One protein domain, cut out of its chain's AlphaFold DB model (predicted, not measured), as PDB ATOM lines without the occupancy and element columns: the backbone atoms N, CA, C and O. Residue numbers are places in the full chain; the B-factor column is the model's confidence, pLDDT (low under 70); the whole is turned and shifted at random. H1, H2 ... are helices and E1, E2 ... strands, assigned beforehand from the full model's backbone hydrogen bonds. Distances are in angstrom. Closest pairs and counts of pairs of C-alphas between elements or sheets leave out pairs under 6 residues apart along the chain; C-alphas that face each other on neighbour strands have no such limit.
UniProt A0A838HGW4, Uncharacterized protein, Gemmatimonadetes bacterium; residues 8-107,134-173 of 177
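This is residues 8 to 107 and 134 to 173 of the 177 residues of an uncharacterized protein of Gemmatimonadetes bacterium (UniProt A0A838HGW4). The short helix H4 sits in the middle of a mostly crossed cluster of helices: the long H1 packs on one side of it, H2 and H3 pack on it elsewhere, and H5 runs past close by, packing on H3, while H6, apart from H4, folds back from the end of H5 as a helical hairpin and packs on H1. The long link between H1 and H2 loops outside this cluster; residues 28 to 33 and 48 to 54 stick out. The printed part has 140 residues, with named elements in the order H1, H2, H3, H4, E1, H5, H6; the class is mostly helix. The whole is compact, with a radius of gyration of the C-alphas of 14.3 A, and spans 42 by 34 by 26 A.

H1, residues 8 to 31, begins with C-alpha 8 at (49.838, 13.325, 96.766) and is 34.9 A long. H2, residues 52 to 68, measures 24.4 A, and H3, residues 73 to 86, measures 19.9 A. H4, residues 90 to 98, is 12.1 A long. The strand E1 holds residues 101 to 103 and is 7.3 A long. H5, residues 134 to 155, begins at (43.264, -8.922, 107.621) and is 31.5 A long. H6, residues 159 to 167, is 12.4 A long and ends with C-alpha 167 at (39.883, 11.977, 97.492).

H1 touches H4 with residues 16 to 23 alone, closest at the C-alphas of Ala 19 and Glu 95, 5.0 A apart; they run opposite ways at a steep tilt of 36 degrees, only just past shallow. H3 touches H4 at a steep tilt of 54 degrees, opposite ways, with the C-alphas of Ala 83 and Pro 90 closest, 5.2 A apart. H2 touches H4 with residues 62 to 66 alone, at a shallow tilt of 14 degrees, the same way; the closest C-alphas, of Ile 62 and Ala 91, are 6.7 A apart. H2 also touches H3, with the C-alphas of Met 63 and Ala 76 closest, 6.0 A apart. H3 touches H5 the same way at a steep tilt of 38 degrees, closest at the C-alphas of Glu 86 and Arg 147, 5.9 A apart. H5 and H6 form a helical hairpin, with the C-alphas of Leu 152 and Ala 162 closest, 5.1 A apart. H6 touches residues 9 to 20 of H1, closest at the C-alphas of Glu 13 and Ala 167, 5.2 A apart. H1 and H5 are apart. E1 pairs with no named strand, but its residues 102 to 103 pair antiparallel with residues 172 to 173. In H1 to H6 every O i to N i+4 pair is within hydrogen-bond range.

The C-alphas farthest apart, of Gly 33 and Leu 107, are 44.5 A apart. Residues 108 to 133 are not printed, and C-alphas 107 and 134 are 14.2 A apart across this cut. The link from H1 to H2 is long. Confidence is under 70 at residues 31 to 38, 40, 44 to 50 and 105 to 107; the mean pLDDT of the printed part is 85.3.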
ATOM      1  N   ASP A   8      50.601  14.468  96.248       81.56
ATOM      2  CA  ASP A   8      49.838  13.325  96.766       81.56
ATOM      3  C   ASP A   8      48.315  13.542  96.641       81.56
ATOM      4  O   ASP A   8      47.586  12.681  96.141       81.56
ATOM      5  N   TRP A   9      47.819  14.739  96.974       83.00
ATOM      6  CA  TRP A   9      46.403  15.083  96.776       83.00
ATOM      7  C   TRP A   9      45.973  15.023  95.306       83.00
ATOM      8  O   TRP A   9      44.887  14.527  94.996       83.00
ATOM      9  N   GLN A  10      46.820  15.502  94.392       86.44
ATOM     10  CA  GLN A  10      46.535  15.467  92.956       86.44
ATOM     11  C   GLN A  10      46.470  14.037  92.419       86.44
ATOM     12  O   GLN A  10      45.594  13.732  91.608       86.44
ATOM     13  N   GLU A  11      47.345  13.147  92.890       88.75
ATOM     14  CA  GLU A  11      47.316  11.739  92.502       88.75
ATOM     15  C   GLU A  11      46.027  11.049  92.977       88.75
ATOM     16  O   GLU A  11      45.367  10.351  92.198       88.75
ATOM     17  N   ARG A  12      45.616  11.287  94.230       90.81
ATOM     18  CA  ARG A  12      44.364  10.746  94.790       90.81
ATOM     19  C   ARG A  12      43.147  11.233  94.007       90.81
ATOM     20  O   ARG A  12      42.292  10.432  93.631       90.81
ATOM     21  N   GLU A  13      43.082  12.531  93.709       91.44
ATOM     22  CA  GLU A  13      42.010  13.096  92.885       91.44
ATOM     23  C   GLU A  13      41.988  12.488  91.483       91.44
ATOM     24  O   GLU A  13      40.916  12.152  90.977       91.44
ATOM     25  N   GLN A  14      43.154  12.300  90.862       91.06
ATOM     26  CA  GLN A  14      43.245  11.690  89.542       91.06
ATOM     27  C   GLN A  14      42.721  10.248  89.554       91.06
ATOM     28  O   GLN A  14      41.937   9.883  88.679       91.06
ATOM     29  N   ARG A  15      43.081   9.445  90.562       92.56
ATOM     30  CA  ARG A  15      42.557   8.079  90.738       92.56
ATOM     31  C   ARG A  15      41.041   8.067  90.934       92.56
ATOM     32  O   ARG A  15      40.362   7.253  90.316       92.56
ATOM     33  N   ALA A  16      40.505   8.994  91.725       91.06
ATOM     34  CA  ALA A  16      39.067   9.102  91.964       91.06
ATOM     35  C   ALA A  16      38.300   9.470  90.686       91.06
ATOM     36  O   ALA A  16      37.253   8.891  90.394       91.06
ATOM     37  N   VAL A  17      38.839  10.395  89.887       91.50
ATOM     38  CA  VAL A  17      38.264  10.750  88.581       91.50
ATOM     39  C   VAL A  17      38.308   9.559  87.625       91.50
ATOM     40  O   VAL A  17      37.298   9.259  86.992       91.50
ATOM     41  N   LEU A  18      39.432   8.839  87.563       92.38
ATOM     42  CA  LEU A  18      39.564   7.645  86.727       92.38
ATOM     43  C   LEU A  18      38.574   6.544  87.128       92.38
ATOM     44  O   LEU A  18      37.981   5.930  86.245       92.38
ATOM     45  N   ALA A  19      38.343   6.331  88.427       91.88
ATOM     46  CA  ALA A  19      37.350   5.375  88.918       91.88
ATOM     47  C   ALA A  19      35.933   5.728  88.437       91.88
ATOM     48  O   ALA A  19      35.196   4.879  87.935       91.88
ATOM     49  N   LEU A  20      35.556   7.006  88.543       92.06
ATOM     50  CA  LEU A  20      34.257   7.483  88.078       92.06
ATOM     51  C   LEU A  20      34.112   7.369  86.552       92.06
ATOM     52  O   LEU A  20      33.045   7.000  86.057       92.06
ATOM     53  N   ASP A  21      35.164   7.675  85.796       91.19
ATOM     54  CA  ASP A  21      35.143   7.583  84.337       91.19
ATOM     55  C   ASP A  21      35.091   6.125  83.854       91.19
ATOM     56  O   ASP A  21      34.314   5.818  82.947       91.19
ATOM     57  N   ALA A  22      35.816   5.212  84.506       90.75
ATOM     58  CA  ALA A  22      35.726   3.774  84.250       90.75
ATOM     59  C   ALA A  22      34.311   3.247  84.529       90.75
ATOM     60  O   ALA A  22      33.725   2.544  83.700       90.75
ATOM     61  N   TYR A  23      33.700   3.681  85.636       89.69
ATOM     62  CA  TYR A  23      32.311   3.352  85.944       89.69
ATOM     63  C   TYR A  23      31.343   3.843  84.856       89.69
ATOM     64  O   TYR A  23      30.449   3.107  84.421       89.69
ATOM     65  N   ARG A  24      31.515   5.087  84.393       88.31
ATOM     66  CA  ARG A  24      30.694   5.668  83.320       88.31
ATOM     67  C   ARG A  24      30.830   4.871  82.030       88.31
ATOM     68  O   ARG A  24      29.813   4.598  81.394       88.31
ATOM     69  N   GLU A  25      32.044   4.470  81.666       87.19
ATOM     70  CA  GLU A  25      32.295   3.661  80.473       87.19
ATOM     71  C   GLU A  25      31.637   2.281  80.577       87.19
ATOM     72  O   GLU A  25      30.843   1.903  79.715       87.19
ATOM     73  N   ARG A  26      31.804   1.591  81.709       84.44
ATOM     74  CA  ARG A  26      31.129   0.311  81.974       84.44
ATOM     75  C   ARG A  26      29.608   0.425  81.883       84.44
ATOM     76  O   ARG A  26      28.905  -0.483  81.438       84.44
ATOM     77  N   ARG A  27      29.037   1.541  82.337       78.81
ATOM     78  CA  ARG A  27      27.590   1.780  82.233       78.81
ATOM     79  C   ARG A  27      27.158   2.084  80.796       78.81
ATOM     80  O   ARG A  27      26.087   1.617  80.403       78.81
ATOM     81  N   ARG A  28      27.970   2.806  80.013       80.81
ATOM     82  CA  ARG A  28      27.725   3.069  78.580       80.81
ATOM     83  C   ARG A  28      27.589   1.780  77.794       80.81
ATOM     84  O   ARG A  28      26.605   1.624  77.070       80.81
ATOM     85  N   GLU A  29      28.526   0.859  77.990       80.00
ATOM     86  CA  GLU A  29      28.525  -0.451  77.335       80.00
ATOM     87  C   GLU A  29      27.248  -1.247  77.653       80.00
ATOM     88  O   GLU A  29      26.719  -1.946  76.791       80.00
ATOM     89  N   ARG A  30      26.697  -1.083  78.866       73.31
ATOM     90  CA  ARG A  30      25.489  -1.793  79.317       73.31
ATOM     91  C   ARG A  30      24.164  -1.157  78.888       73.31
ATOM     92  O   ARG A  30      23.213  -1.893  78.632       73.31
ATOM     93  N   ARG A  31      24.041   0.179  78.881       66.44
ATOM     94  CA  ARG A  31      22.741   0.876  78.705       66.44
ATOM     95  C   ARG A  31      22.574   1.670  77.412       66.44
ATOM     96  O   ARG A  31      21.437   1.982  77.081       66.44
ATOM     97  N   GLY A  32      23.646   1.941  76.668       52.88
ATOM     98  CA  GLY A  32      23.582   2.648  75.390       52.88
ATOM     99  C   GLY A  32      23.214   4.137  75.504       52.88
ATOM    100  O   GLY A  32      22.108   4.510  75.881       52.88
ATOM    101  N   GLY A  33      24.141   4.999  75.085       51.38
ATOM    102  CA  GLY A  33      23.878   6.381  74.662       51.38
ATOM    103  C   GLY A  33      23.785   7.457  75.749       51.38
ATOM    104  O   GLY A  33      24.330   8.537  75.531       51.38
ATOM    105  N   ASP A  34      23.145   7.199  76.893       55.34
ATOM    106  CA  ASP A  34      23.068   8.192  77.977       55.34
ATOM    107  C   ASP A  34      24.207   8.004  78.984       55.34
ATOM    108  O   ASP A  34      24.501   6.886  79.411       55.34
ATOM    109  N   THR A  35      24.916   9.088  79.290       55.66
ATOM    110  CA  THR A  35      26.194   9.043  80.023       55.66
ATOM    111  C   THR A  35      26.331  10.135  81.073       55.66
ATOM    112  O   THR A  35      27.290  10.124  81.847       55.66
ATOM    113  N   TYR A  36      25.383  11.074  81.089       56.75
ATOM    114  CA  TYR A  36      25.347  12.158  82.049       56.75
ATOM    115  C   TYR A  36      24.332  11.814  83.130       56.75
ATOM    116  O   TYR A  36      23.141  11.719  82.863       56.75
ATOM    117  N   PHE A  37      24.825  11.628  84.348       67.94
ATOM    118  CA  PHE A  37      24.015  11.202  85.478       67.94
ATOM    119  C   PHE A  37      24.362  12.053  86.694       67.94
ATOM    120  O   PHE A  37      25.538  12.337  86.937       67.94
ATOM    121  N   GLY A  38      23.338  12.445  87.448       65.19
ATOM    122  CA  GLY A  38      23.515  13.061  88.762       65.19
ATOM    123  C   GLY A  38      23.839  12.017  89.831       65.19
ATOM    124  O   GLY A  38      23.605  10.820  89.640       65.19
ATOM    125  N   SER A  39      24.336  12.461  90.983       72.38
ATOM    126  CA  SER A  39      24.710  11.566  92.090       72.38
ATOM    127  C   SER A  39      23.568  10.668  92.573       72.38
ATOM    128  O   SER A  39      23.808   9.525  92.959       72.38
ATOM    129  N   ALA A  40      22.317  11.122  92.464       68.31
ATOM    130  CA  ALA A  40      21.135  10.337  92.818       68.31
ATOM    131  C   ALA A  40      20.985   9.028  92.015       68.31
ATOM    132  O   ALA A  40      20.391   8.077  92.510       68.31
ATOM    133  N   GLU A  41      21.529   8.956  90.797       71.31
ATOM    134  CA  GLU A  41      21.472   7.746  89.963       71.31
ATOM    135  C   GLU A  41      22.586   6.732  90.249       71.31
ATOM    136  O   GLU A  41      22.507   5.581  89.799       71.31
ATOM    137  N   LEU A  42      23.637   7.176  90.945       72.31
ATOM    138  CA  LEU A  42      24.725   6.337  91.452       72.31
ATOM    139  C   LEU A  42      24.358   5.694  92.785       72.31
ATOM    140  O   LEU A  42      24.822   4.601  93.112       72.31
ATOM    141  N   LEU A  43      23.514   6.387  93.544       72.94
ATOM    142  CA  LEU A  43      22.829   5.824  94.687       72.94
ATOM    143  C   LEU A  43      21.780   4.841  94.188       72.94
ATOM    144  O   LEU A  43      21.119   5.053  93.172       72.94
ATOM    145  N   GLU A  44      21.641   3.745  94.913       61.66
ATOM    146  CA  GLU A  44      20.879   2.567  94.530       61.66
ATOM    147  C   GLU A  44      19.346   2.799  94.542       61.66
ATOM    148  O   GLU A  44      18.597   2.108  95.215       61.66
ATOM    149  N   HIS A  45      18.829   3.777  93.793       51.94
ATOM    150  CA  HIS A  45      17.385   3.985  93.606       51.94
ATOM    151  C   HIS A  45      16.798   3.062  92.521       51.94
ATOM    152  O   HIS A  45      15.604   3.110  92.236       51.94
ATOM    153  N   ALA A  46      17.624   2.205  91.907       47.38
ATOM    154  CA  ALA A  46      17.231   1.331  90.802       47.38
ATOM    155  C   ALA A  46      17.205  -0.173  91.143       47.38
ATOM    156  O   ALA A  46      16.747  -0.947  90.305       47.38
ATOM    157  N   GLU A  47      17.695  -0.613  92.314       51.62
ATOM    158  CA  GLU A  47      17.717  -2.046  92.669       51.62
ATOM    159  C   GLU A  47      16.458  -2.550  93.378       51.62
ATOM    160  O   GLU A  47      16.160  -3.734  93.263       51.62
ATOM    161  N   GLU A  48      15.645  -1.685  93.998       54.09
ATOM    162  CA  GLU A  48      14.383  -2.112  94.639       54.09
ATOM    163  C   GLU A  48      13.376  -2.749  93.653       54.09
ATOM    164  O   GLU A  48      12.400  -3.369  94.071       54.09
ATOM    165  N   VAL A  49      13.620  -2.639  92.341       58.19
ATOM    166  CA  VAL A  49      12.760  -3.162  91.266       58.19
ATOM    167  C   VAL A  49      13.396  -4.342  90.513       58.19
ATOM    168  O   VAL A  49      12.762  -4.918  89.628       58.19
ATOM    169  N   LEU A  50      14.630  -4.744  90.834       67.94
ATOM    170  CA  LEU A  50      15.308  -5.813  90.098       67.94
ATOM    171  C   LEU A  50      14.844  -7.200  90.531       67.94
ATOM    172  O   LEU A  50      14.647  -7.515  91.705       67.94
ATOM    173  N   SER A  51      14.713  -8.081  89.549       79.31
ATOM    174  CA  SER A  51      14.489  -9.496  89.797       79.31
ATOM    175  C   SER A  51      15.748 -10.159  90.363       79.31
ATOM    176  O   SER A  51      16.881  -9.786  90.054       79.31
ATOM    177  N   LYS A  52      15.564 -11.246  91.122       82.38
ATOM    178  CA  LYS A  52      16.675 -12.088  91.603       82.38
ATOM    179  C   LYS A  52      17.622 -12.520  90.469       82.38
ATOM    180  O   LYS A  52      18.826 -12.609  90.679       82.38
ATOM    181  N   ALA A  53      17.085 -12.774  89.274       83.94
ATOM    182  CA  ALA A  53      17.873 -13.169  88.108       83.94
ATOM    183  C   ALA A  53      18.756 -12.031  87.568       83.94
ATOM    184  O   ALA A  53      19.846 -12.288  87.063       83.94
ATOM    185  N   GLU A  54      18.306 -10.780  87.669       81.69
ATOM    186  CA  GLU A  54      19.106  -9.611  87.291       81.69
ATOM    187  C   GLU A  54      20.196  -9.328  88.318       81.69
ATOM    188  O   GLU A  54      21.320  -9.030  87.920       81.69
ATOM    189  N   HIS A  55      19.907  -9.491  89.614       82.31
ATOM    190  CA  HIS A  55      20.940  -9.416  90.650       82.31
ATOM    191  C   HIS A  55      22.033 -10.457  90.424       82.31
ATOM    192  O   HIS A  55      23.207 -10.106  90.393       82.31
ATOM    193  N   GLU A  56      21.654 -11.716  90.194       87.50
ATOM    194  CA  GLU A  56      22.623 -12.785  89.946       87.50
ATOM    195  C   GLU A  56      23.472 -12.498  88.703       87.50
ATOM    196  O   GLU A  56      24.688 -12.656  88.723       87.50
ATOM    197  N   ARG A  57      22.851 -11.997  87.628       87.88
ATOM    198  CA  ARG A  57      23.585 -11.595  86.423       87.88
ATOM    199  C   ARG A  57      24.592 -10.486  86.715       87.88
ATOM    200  O   ARG A  57      25.742 -10.609  86.311       87.88
ATOM    201  N   ARG A  58      24.183  -9.440  87.442       86.38
ATOM    202  CA  ARG A  58      25.081  -8.345  87.842       86.38
ATOM    203  C   ARG A  58      26.222  -8.842  88.714       86.38
ATOM    204  O   ARG A  58      27.351  -8.411  88.521       86.38
ATOM    205  N   ARG A  59      25.939  -9.747  89.652       90.81
ATOM    206  CA  ARG A  59      26.969 -10.375  90.479       90.81
ATOM    207  C   ARG A  59      27.982 -11.089  89.592       90.81
ATOM    208  O   ARG A  59      29.162 -10.796  89.685       90.81
ATOM    209  N   ILE A  60      27.528 -11.946  88.679       92.94
ATOM    210  CA  ILE A  60      28.401 -12.677  87.747       92.94
ATOM    211  C   ILE A  60      29.240 -11.725  86.880       92.94
ATOM    212  O   ILE A  60      30.425 -11.980  86.690       92.94
ATOM    213  N   GLU A  61      28.656 -10.636  86.372       90.69
ATOM    214  CA  GLU A  61      29.386  -9.603  85.620       90.69
ATOM    215  C   GLU A  61      30.542  -9.030  86.452       90.69
ATOM    216  O   GLU A  61      31.694  -9.133  86.035       90.69
ATOM    217  N   ILE A  62      30.257  -8.550  87.668       91.62
ATOM    218  CA  ILE A  62      31.277  -7.997  88.571       91.62
ATOM    219  C   ILE A  62      32.340  -9.034  88.938       91.62
ATOM    220  O   ILE A  62      33.523  -8.712  88.947       91.62
ATOM    221  N   MET A  63      31.953 -10.287  89.188       94.62
ATOM    222  CA  MET A  63      32.909 -11.357  89.489       94.62
ATOM    223  C   MET A  63      33.856 -11.633  88.312       94.62
ATOM    224  O   MET A  63      35.050 -11.847  88.520       94.62
ATOM    225  N   ASN A  64      33.349 -11.610  87.077       93.88
ATOM    226  CA  ASN A  64      34.174 -11.796  85.882       93.88
ATOM    227  C   ASN A  64      35.118 -10.608  85.654       93.88
ATOM    228  O   ASN A  64      36.288 -10.812  85.330       93.88
ATOM    229  N   ASP A  65      34.626  -9.386  85.851       91.12
ATOM    230  CA  ASP A  65      35.422  -8.163  85.741       91.12
ATOM    231  C   ASP A  65      36.544  -8.133  86.784       91.12
ATOM    232  O   ASP A  65      37.702  -7.859  86.464       91.12
ATOM    233  N   ALA A  66      36.218  -8.500  88.022       91.94
ATOM    234  CA  ALA A  66      37.173  -8.625  89.109       91.94
ATOM    235  C   ALA A  66      38.251  -9.670  88.802       91.94
ATOM    236  O   ALA A  66      39.442  -9.383  88.939       91.94
ATOM    237  N   ALA A  67      37.859 -10.839  88.293       94.00
ATOM    238  CA  ALA A  67      38.810 -11.856  87.861       94.00
ATOM    239  C   ALA A  67      39.725 -11.353  86.728       94.00
ATOM    240  O   ALA A  67      40.932 -11.597  86.760       94.00
ATOM    241  N   ALA A  68      39.185 -10.614  85.751       92.56
ATOM    242  CA  ALA A  68      39.964 -10.025  84.660       92.56
ATOM    243  C   ALA A  68      40.957  -8.954  85.149       92.56
ATOM    244  O   ALA A  68      42.053  -8.835  84.604       92.56
ATOM    245  N   ALA A  69      40.599  -8.222  86.206       89.12
ATOM    246  CA  ALA A  69      41.456  -7.251  86.879       89.12
ATOM    247  C   ALA A  69      42.482  -7.883  87.844       89.12
ATOM    248  O   ALA A  69      43.291  -7.165  88.430       89.12
ATOM    249  N   GLY A  70      42.468  -9.210  88.022       91.75
ATOM    250  CA  GLY A  70      43.353  -9.921  88.950       91.75
ATOM    251  C   GLY A  70      42.952  -9.798  90.425       91.75
ATOM    252  O   GLY A  70      43.763 -10.093  91.302       91.75
ATOM    253  N   MET A  71      41.722  -9.367  90.708       92.88
ATOM    254  CA  MET A  71      41.180  -9.284  92.062       92.88
ATOM    255  C   MET A  71      40.836 -10.690  92.588       92.88
ATOM    256  O   MET A  71      40.213 -11.473  91.860       92.88
ATOM    257  N   PRO A  72      41.195 -11.029  93.842       92.19
ATOM    258  CA  PRO A  72      40.784 -12.284  94.460       92.19
ATOM    259  C   PRO A  72      39.255 -12.430  94.482       92.19
ATOM    260  O   PRO A  72      38.559 -11.449  94.766       92.19
ATOM    261  N   PRO A  73      38.709 -13.632  94.223       92.19
ATOM    262  CA  PRO A  73      37.266 -13.839  94.207       92.19
ATOM    263  C   PRO A  73      36.632 -13.502  95.560       92.19
ATOM    264  O   PRO A  73      35.588 -12.866  95.587       92.19
ATOM    265  N   GLU A  74      37.287 -13.817  96.677       91.62
ATOM    266  CA  GLU A  74      36.781 -13.518  98.021       91.62
ATOM    267  C   GLU A  74      36.605 -12.007  98.238       91.62
ATOM    268  O   GLU A  74      35.624 -11.563  98.835       91.62
ATOM    269  N   LEU A  75      37.528 -11.200  97.704       91.81
ATOM    270  CA  LEU A  75      37.426  -9.744  97.743       91.81
ATOM    271  C   LEU A  75      36.296  -9.239  96.841       91.81
ATOM    272  O   LEU A  75      35.557  -8.346  97.244       91.81
ATOM    273  N   ALA A  76      36.134  -9.815  95.651       94.62
ATOM    274  CA  ALA A  76      35.058  -9.444  94.737       94.62
ATOM    275  C   ALA A  76      33.663  -9.754  95.316       94.62
ATOM    276  O   ALA A  76      32.741  -8.951  95.165       94.62
ATOM    277  N   GLU A  77      33.513 -10.874  96.030       94.94
ATOM    278  CA  GLU A  77      32.274 -11.211  96.741       94.94
ATOM    279  C   GLU A  77      32.006 -10.229  97.885       94.94
ATOM    280  O   GLU A  77      30.929  -9.636  97.953       94.94
ATOM    281  N   MET A  78      33.014  -9.991  98.728       94.69
ATOM    282  CA  MET A  78      32.931  -9.063  99.858       94.69
ATOM    283  C   MET A  78      32.574  -7.638  99.409       94.69
ATOM    284  O   MET A  78      31.680  -7.007  99.969       94.69
ATOM    285  N   LEU A  79      33.246  -7.140  98.371       95.12
ATOM    286  CA  LEU A  79      32.947  -5.884  97.684       95.12
ATOM    287  C   LEU A  79      31.470  -5.797  97.296       95.12
ATOM    288  O   LEU A  79      30.812  -4.802  97.597       95.12
ATOM    289  N   TYR A  80      30.981  -6.808  96.574       94.44
ATOM    290  CA  TYR A  80      29.640  -6.802  96.006       94.44
ATOM    291  C   TYR A  80      28.586  -6.757  97.112       94.44
ATOM    292  O   TYR A  80      27.678  -5.925  97.065       94.44
ATOM    293  N   ASP A  81      28.735  -7.606  98.127       94.19
ATOM    294  CA  ASP A  81      27.793  -7.684  99.238       94.19
ATOM    295  C   ASP A  81      27.798  -6.387 100.061       94.19
ATOM    296  O   ASP A  81      26.735  -5.812 100.311       94.19
ATOM    297  N   ILE A  82      28.977  -5.845 100.392       94.88
ATOM    298  CA  ILE A  82      29.086  -4.596 101.160       94.88
ATOM    299  C   ILE A  82      28.554  -3.399 100.367       94.88
ATOM    300  O   ILE A  82      27.880  -2.546 100.942       94.88
ATOM    301  N   ALA A  83      28.824  -3.309  99.062       93.31
ATOM    302  CA  ALA A  83      28.302  -2.223  98.231       93.31
ATOM    303  C   ALA A  83      26.769  -2.187  98.280       93.31
ATOM    304  O   ALA A  83      26.190  -1.128  98.527       93.31
ATOM    305  N   ARG A  84      26.121  -3.351  98.163       90.94
ATOM    306  CA  ARG A  84      24.660  -3.474  98.274       90.94
ATOM    307  C   ARG A  84      24.150  -3.120  99.663       90.94
ATOM    308  O   ARG A  84      23.187  -2.372  99.799       90.94
ATOM    309  N   GLU A  85      24.799  -3.615 100.711       92.06
ATOM    310  CA  GLU A  85      24.417  -3.289 102.089       92.06
ATOM    311  C   GLU A  85      24.510  -1.783 102.380       92.06
ATOM    312  O   GLU A  85      23.639  -1.219 103.048       92.06
ATOM    313  N   GLU A  86      25.529  -1.109 101.843       92.00
ATOM    314  CA  GLU A  86      25.717   0.337 101.993       92.00
ATOM    315  C   GLU A  86      24.894   1.164 100.985       92.00
ATOM    316  O   GLU A  86      24.861   2.391 101.101       92.00
ATOM    317  N   ARG A  87      24.147   0.522 100.074       90.12
ATOM    318  CA  ARG A  87      23.320   1.134  99.013       90.12
ATOM    319  C   ARG A  87      24.100   1.922  97.964       90.12
ATOM    320  O   ARG A  87      23.693   3.007  97.531       90.12
ATOM    321  N   LEU A  88      25.240   1.371  97.577       89.88
ATOM    322  CA  LEU A  88      26.091   1.847  96.499       89.88
ATOM    323  C   LEU A  88      25.987   0.875  95.317       89.88
ATOM    324  O   LEU A  88      25.960  -0.335  95.524       89.88
ATOM    325  N   ASP A  89      25.969   1.381  94.079       89.19
ATOM    326  CA  ASP A  89      26.046   0.513  92.894       89.19
ATOM    327  C   ASP A  89      27.302  -0.387  92.990       89.19
ATOM    328  O   ASP A  89      28.416   0.145  93.064       89.19
ATOM    329  N   PRO A  90      27.170  -1.729  92.964       91.94
ATOM    330  CA  PRO A  90      28.318  -2.629  93.062       91.94
ATOM    331  C   PRO A  90      29.372  -2.408  91.974       91.94
ATOM    332  O   PRO A  90      30.559  -2.607  92.222       91.94
ATOM    333  N   ALA A  91      28.967  -1.937  90.791       91.38
ATOM    334  CA  ALA A  91      29.912  -1.555  89.746       91.38
ATOM    335  C   ALA A  91      30.725  -0.312  90.128       91.38
ATOM    336  O   ALA A  91      31.895  -0.225  89.781       91.38
ATOM    337  N   LEU A  92      30.138   0.642  90.855       91.81
ATOM    338  CA  LEU A  92      30.869   1.807  91.357       91.81
ATOM    339  C   LEU A  92      31.828   1.410  92.483       91.81
ATOM    340  O   LEU A  92      32.965   1.876  92.517       91.81
ATOM    341  N   GLY A  93      31.382   0.517  93.373       92.31
ATOM    342  CA  GLY A  93      32.232  -0.074  94.406       92.31
ATOM    343  C   GLY A  93      33.445  -0.787  93.805       92.31
ATOM    344  O   GLY A  93      34.565  -0.568  94.261       92.31
ATOM    345  N   PHE A  94      33.235  -1.580  92.747       94.38
ATOM    346  CA  PHE A  94      34.308  -2.247  92.008       94.38
ATOM    347  C   PHE A  94      35.370  -1.263  91.512       94.38
ATOM    348  O   PHE A  94      36.547  -1.445  91.814       94.38
ATOM    349  N   GLU A  95      34.969  -0.203  90.807       94.19
ATOM    350  CA  GLU A  95      35.922   0.766  90.250       94.19
ATOM    351  C   GLU A  95      36.665   1.545  91.344       94.19
ATOM    352  O   GLU A  95      37.852   1.841  91.199       94.19
ATOM    353  N   LEU A  96      36.009   1.824  92.479       93.31
ATOM    354  CA  LEU A  96      36.673   2.439  93.625       93.31
ATOM    355  C   LEU A  96      37.787   1.533  94.171       93.31
ATOM    356  O   LEU A  96      38.922   1.984  94.325       93.31
ATOM    357  N   VAL A  97      37.488   0.254  94.408       93.06
ATOM    358  CA  VAL A  97      38.476  -0.727  94.887       93.06
ATOM    359  C   VAL A  97      39.574  -0.945  93.847       93.06
ATOM    360  O   VAL A  97      40.750  -0.994  94.201       93.06
ATOM    361  N   HIS A  98      39.223  -1.002  92.563       92.06
ATOM    362  CA  HIS A  98      40.182  -1.168  91.474       92.06
ATOM    363  C   HIS A  98      41.136   0.031  91.338       92.06
ATOM    364  O   HIS A  98      42.320  -0.153  91.063       92.06
ATOM    365  N   SER A  99      40.662   1.250  91.620       90.44
ATOM    366  CA  SER A  99      41.514   2.447  91.705       90.44
ATOM    367  C   SER A  99      42.485   2.431  92.896       90.44
ATOM    368  O   SER A  99      43.414   3.242  92.967       90.44
ATOM    369  N   GLY A 100      42.268   1.508  93.839       89.25
ATOM    370  CA  GLY A 100      43.035   1.376  95.069       89.25
ATOM    371  C   GLY A 100      42.743   2.479  96.079       89.25
ATOM    372  O   GLY A 100      43.546   2.670  96.978       89.25
ATOM    373  N   LEU A 101      41.653   3.238  95.949       88.88
ATOM    374  CA  LEU A 101      41.279   4.245  96.943       88.88
ATOM    375  C   LEU A 101      40.418   3.632  98.048       88.88
ATOM    376  O   LEU A 101      39.539   2.799  97.809       88.88
ATOM    377  N   GLY A 102      40.646   4.077  99.278       89.12
ATOM    378  CA  GLY A 102      39.831   3.687 100.417       89.12
ATOM    379  C   GLY A 102      40.111   4.544 101.640       89.12
ATOM    380  O   GLY A 102      41.135   5.213 101.731       89.12
ATOM    381  N   VAL A 103      39.185   4.509 102.590       86.12
ATOM    382  CA  VAL A 103      39.383   5.077 103.921       86.12
ATOM    383  C   VAL A 103      40.358   4.173 104.672       86.12
ATOM    384  O   VAL A 103      40.003   3.058 105.057       86.12
ATOM    385  N   ALA A 104      41.587   4.643 104.864       81.06
ATOM    386  CA  ALA A 104      42.629   3.923 105.570       81.06
ATOM    387  C   ALA A 104      42.215   3.644 107.020       81.06
ATOM    388  O   ALA A 104      41.602   4.467 107.709       81.06
ATOM    389  N   ALA A 105      42.568   2.457 107.511       66.69
ATOM    390  CA  ALA A 105      42.444   2.168 108.930       66.69
ATOM    391  C   ALA A 105      43.436   3.051 109.719       66.69
ATOM    392  O   ALA A 105      44.553   3.267 109.249       66.69
ATOM    393  N   PRO A 106      43.078   3.542 110.922       60.22
ATOM    394  CA  PRO A 106      43.997   4.326 111.743       60.22
ATOM    395  C   PRO A 106      45.323   3.585 111.977       60.22
ATOM    396  O   PRO A 106      45.309   2.422 112.384       60.22
ATOM    397  N   LEU A 107      46.451   4.278 111.762       52.03
ATOM    398  CA  LEU A 107      47.813   3.783 112.037       52.03
ATOM    399  C   LEU A 107      47.992   3.378 113.508       52.03
ATOM    400  O   LEU A 107      48.671   2.394 113.810       52.03
ATOM    401  N   ASP A 134      43.145  -9.622 108.906       80.38
ATOM    402  CA  ASP A 134      43.264  -8.922 107.621       80.38
ATOM    403  C   ASP A 134      41.930  -8.865 106.868       80.38
ATOM    404  O   ASP A 134      41.599  -7.857 106.250       80.38
ATOM    405  N   GLU A 135      41.133  -9.929 106.955       83.31
ATOM    406  CA  GLU A 135      39.804 -10.000 106.348       83.31
ATOM    407  C   GLU A 135      38.834  -9.028 107.034       83.31
ATOM    408  O   GLU A 135      38.166  -8.252 106.353       83.31
ATOM    409  N   LEU A 136      38.849  -8.969 108.372       84.38
ATOM    410  CA  LEU A 136      38.071  -7.993 109.147       84.38
ATOM    411  C   LEU A 136      38.484  -6.545 108.857       84.38
ATOM    412  O   LEU A 136      37.637  -5.651 108.788       84.38
ATOM    413  N   LEU A 137      39.789  -6.291 108.718       84.94
ATOM    414  CA  LEU A 137      40.293  -4.967 108.363       84.94
ATOM    415  C   LEU A 137      39.829  -4.571 106.963       84.94
ATOM    416  O   LEU A 137      39.343  -3.456 106.788       84.94
ATOM    417  N   ARG A 138      39.904  -5.488 105.994       87.88
ATOM    418  CA  ARG A 138      39.434  -5.252 104.626       87.88
ATOM    419  C   ARG A 138      37.933  -4.968 104.582       87.88
ATOM    420  O   ARG A 138      37.532  -3.962 104.000       87.88
ATOM    421  N   GLU A 139      37.121  -5.784 105.255       90.88
ATOM    422  CA  GLU A 139      35.671  -5.579 105.358       90.88
ATOM    423  C   GLU A 139      35.355  -4.189 105.932       90.88
ATOM    424  O   GLU A 139      34.559  -3.425 105.379       90.88
ATOM    425  N   ARG A 140      36.031  -3.815 107.026       89.94
ATOM    426  CA  ARG A 140      35.859  -2.509 107.665       89.94
ATOM    427  C   ARG A 140      36.240  -1.360 106.735       89.94
ATOM    428  O   ARG A 140      35.498  -0.379 106.672       89.94
ATOM    429  N   THR A 141      37.370  -1.468 106.042       91.06
ATOM    430  CA  THR A 141      37.826  -0.466 105.071       91.06
ATOM    431  C   THR A 141      36.796  -0.274 103.964       91.06
ATOM    432  O   THR A 141      36.422   0.864 103.678       91.06
ATOM    433  N   LEU A 142      36.266  -1.360 103.392       93.69
ATOM    434  CA  LEU A 142      35.232  -1.298 102.355       93.69
ATOM    435  C   LEU A 142      33.961  -0.613 102.868       93.69
ATOM    436  O   LEU A 142      33.492   0.348 102.257       93.69
ATOM    437  N   ARG A 143      33.451  -1.030 104.036       94.44
ATOM    438  CA  ARG A 143      32.255  -0.428 104.655       94.44
ATOM    439  C   ARG A 143      32.422   1.068 104.889       94.44
ATOM    440  O   ARG A 143      31.533   1.849 104.559       94.44
ATOM    441  N   LEU A 144      33.555   1.482 105.459       93.19
ATOM    442  CA  LEU A 144      33.834   2.895 105.718       93.19
ATOM    443  C   LEU A 144      33.940   3.692 104.419       93.19
ATOM    444  O   LEU A 144      33.345   4.765 104.326       93.19
ATOM    445  N   SER A 145      34.638   3.150 103.423       94.25
ATOM    446  CA  SER A 145      34.830   3.794 102.122       94.25
ATOM    447  C   SER A 145      33.505   3.999 101.398       94.25
ATOM    448  O   SER A 145      33.191   5.119 101.002       94.25
ATOM    449  N   PHE A 146      32.680   2.955 101.285       95.25
ATOM    450  CA  PHE A 146      31.403   3.038 100.570       95.25
ATOM    451  C   PHE A 146      30.404   3.922 101.291       95.25
ATOM    452  O   PHE A 146      29.767   4.758 100.655       95.25
ATOM    453  N   ARG A 147      30.312   3.810 102.620       93.94
ATOM    454  CA  ARG A 147      29.436   4.677 103.409       93.94
ATOM    455  C   ARG A 147      29.828   6.143 103.286       93.94
ATOM    456  O   ARG A 147      28.955   7.005 103.185       93.94
ATOM    457  N   ARG A 148      31.131   6.437 103.295       93.69
ATOM    458  CA  ARG A 148      31.634   7.805 103.160       93.69
ATOM    459  C   ARG A 148      31.362   8.358 101.767       93.69
ATOM    460  O   ARG A 148      30.754   9.419 101.657       93.69
ATOM    461  N   LEU A 149      31.730   7.613 100.723       94.00
ATOM    462  CA  LEU A 149      31.466   7.999  99.340       94.00
ATOM    463  C   LEU A 149      29.968   8.216  99.104       94.00
ATOM    464  O   LEU A 149      29.579   9.224  98.523       94.00
ATOM    465  N   ARG A 150      29.119   7.324  99.621       93.56
ATOM    466  CA  ARG A 150      27.666   7.493  99.584       93.56
ATOM    467  C   ARG A 150      27.227   8.802 100.239       93.56
ATOM    468  O   ARG A 150      26.458   9.536  99.633       93.56
ATOM    469  N   GLY A 151      27.717   9.117 101.438       93.50
ATOM    470  CA  GLY A 151      27.378  10.372 102.115       93.50
ATOM    471  C   GLY A 151      27.764  11.616 101.304       93.50
ATOM    472  O   GLY A 151      27.060  12.624 101.339       93.50
ATOM    473  N   LEU A 152      28.849  11.547 100.529       94.31
ATOM    474  CA  LEU A 152      29.239  12.616  99.608       94.31
ATOM    475  C   LEU A 152      28.339  12.657  98.369       94.31
ATOM    476  O   LEU A 152      27.908  13.736  97.977       94.31
ATOM    477  N   LEU A 153      27.990  11.509  97.791       92.19
ATOM    478  CA  LEU A 153      27.036  11.426  96.681       92.19
ATOM    479  C   LEU A 153      25.632  11.916  97.074       92.19
ATOM    480  O   LEU A 153      24.921  12.471  96.247       92.19
ATOM    481  N   GLU A 154      25.230  11.757  98.334       91.69
ATOM    482  CA  GLU A 154      23.985  12.331  98.864       91.69
ATOM    483  C   GLU A 154      24.073  13.859  99.044       91.69
ATOM    484  O   GLU A 154      23.050  14.543  99.045       91.69
ATOM    485  N   LYS A 155      25.284  14.404  99.213       93.31
ATOM    486  CA  LYS A 155      25.529  15.828  99.478       93.31
ATOM    487  C   LYS A 155      25.753  16.658  98.212       93.31
ATOM    488  O   LYS A 155      25.384  17.830  98.196       93.31
ATOM    489  N   TYR A 156      26.419  16.093  97.209       91.44
ATOM    490  CA  TYR A 156      26.788  16.779  95.971       91.44
ATOM    491  C   TYR A 156      25.914  16.296  94.819       91.44
ATOM    492  O   TYR A 156      25.799  15.094  94.605       91.44
ATOM    493  N   ASP A 157      25.361  17.216  94.029       87.25
ATOM    494  CA  ASP A 157      24.565  16.860  92.845       87.25
ATOM    495  C   ASP A 157      25.430  16.294  91.705       87.25
ATOM    496  O   ASP A 157      24.978  15.424  90.956       87.25
ATOM    497  N   ASP A 158      26.679  16.771  91.590       89.44
ATOM    498  CA  ASP A 158      27.667  16.282  90.625       89.44
ATOM    499  C   ASP A 158      28.519  15.152  91.233       89.44
ATOM    500  O   ASP A 158      29.279  15.388  92.183       89.44
ATOM    501  N   PRO A 159      28.485  13.939  90.652       89.69
ATOM    502  CA  PRO A 159      29.355  12.846  91.061       89.69
ATOM    503  C   PRO A 159      30.841  13.192  91.037       89.69
ATOM    504  O   PRO A 159      31.599  12.710  91.875       89.69
ATOM    505  N   ALA A 160      31.284  14.019  90.086       91.81
ATOM    506  CA  ALA A 160      32.691  14.383  89.995       91.81
ATOM    507  C   ALA A 160      33.129  15.228  91.200       91.81
ATOM    508  O   ALA A 160      34.247  15.063  91.691       91.81
ATOM    509  N   GLU A 161      32.254  16.094  91.714       92.81
ATOM    510  CA  GLU A 161      32.511  16.829  92.954       92.81
ATOM    511  C   GLU A 161      32.544  15.896  94.165       92.81
ATOM    512  O   GLU A 161      33.449  16.026  94.988       92.81
ATOM    513  N   ALA A 162      31.639  14.913  94.240       93.06
ATOM    514  CA  ALA A 162      31.645  13.914  95.310       93.06
ATOM    515  C   ALA A 162      32.947  13.093  95.335       93.06
ATOM    516  O   ALA A 162      33.550  12.930  96.392       93.06
ATOM    517  N   PHE A 163      33.423  12.627  94.177       93.50
ATOM    518  CA  PHE A 163      34.666  11.851  94.069       93.50
ATOM    519  C   PHE A 163      35.913  12.681  94.398       93.50
ATOM    520  O   PHE A 163      36.804  12.199  95.096       93.50
ATOM    521  N   ARG A 164      35.974  13.949  93.964       93.25
ATOM    522  CA  ARG A 164      37.061  14.857  94.371       93.25
ATOM    523  C   ARG A 164      37.013  15.161  95.864       93.25
ATOM    524  O   ARG A 164      38.055  15.212  96.505       93.25
ATOM    525  N   ALA A 165      35.819  15.359  96.424       93.12
ATOM    526  CA  ALA A 165      35.654  15.566  97.858       93.12
ATOM    527  C   ALA A 165      36.118  14.337  98.649       93.12
ATOM    528  O   ALA A 165      36.818  14.508  99.641       93.12
ATOM    529  N   PHE A 166      35.810  13.129  98.167       93.38
ATOM    530  CA  PHE A 166      36.260  11.874  98.767       93.38
ATOM    531  C   PHE A 166      37.786  11.764  98.763       93.38
ATOM    532  O   PHE A 166      38.390  11.523  99.800       93.38
ATOM    533  N   ALA A 167      38.426  12.021  97.620       92.44
ATOM    534  CA  ALA A 167      39.883  11.977  97.492       92.44
ATOM    535  C   ALA A 167      40.625  12.996  98.374       92.44
ATOM    536  O   ALA A 167      41.802  12.803  98.665       92.44
ATOM    537  N   ARG A 168      39.947  14.080  98.776       91.69
ATOM    538  CA  ARG A 168      40.473  15.133  99.658       91.69
ATOM    539  C   ARG A 168      40.269  14.850 101.142       91.69
ATOM    540  O   ARG A 168      40.686  15.658 101.973       91.69
ATOM    541  N   GLU A 169      39.586  13.766 101.497       89.62
ATOM    542  CA  GLU A 169      39.424  13.416 102.902       89.62
ATOM    543  C   GLU A 169      40.776  12.996 103.509       89.62
ATOM    544  O   GLU A 169      41.561  12.301 102.863       89.62
ATOM    545  N   PRO A 170      41.079  13.424 104.749       86.75
ATOM    546  CA  PRO A 170      42.378  13.186 105.384       86.75
ATOM    547  C   PRO A 170      42.672  11.705 105.629       86.75
ATOM    548  O   PRO A 170      43.833  11.323 105.710       86.75
ATOM    549  N   ASP A 171      41.628  10.892 105.769       85.94
ATOM    550  CA  ASP A 171      41.669   9.453 106.005       85.94
ATOM    551  C   ASP A 171      41.591   8.628 104.711       85.94
ATOM    552  O   ASP A 171      41.635   7.404 104.786       85.94
ATOM    553  N   VAL A 172      41.489   9.250 103.530       87.06
ATOM    554  CA  VAL A 172      41.446   8.534 102.246       87.06
ATOM    555  C   VAL A 172      42.838   8.435 101.643       87.06
ATOM    556  O   VAL A 172      43.451   9.440 101.290       87.06
ATOM    557  N   GLU A 173      43.315   7.205 101.474       88.19
ATOM    558  CA  GLU A 173      44.653   6.897 100.972       88.19
ATOM    559  C   GLU A 173      44.611   5.749  99.950       88.19
ATOM    560  O   GLU A 173      43.597   5.050  99.817       88.19
TER     561      GLU A 173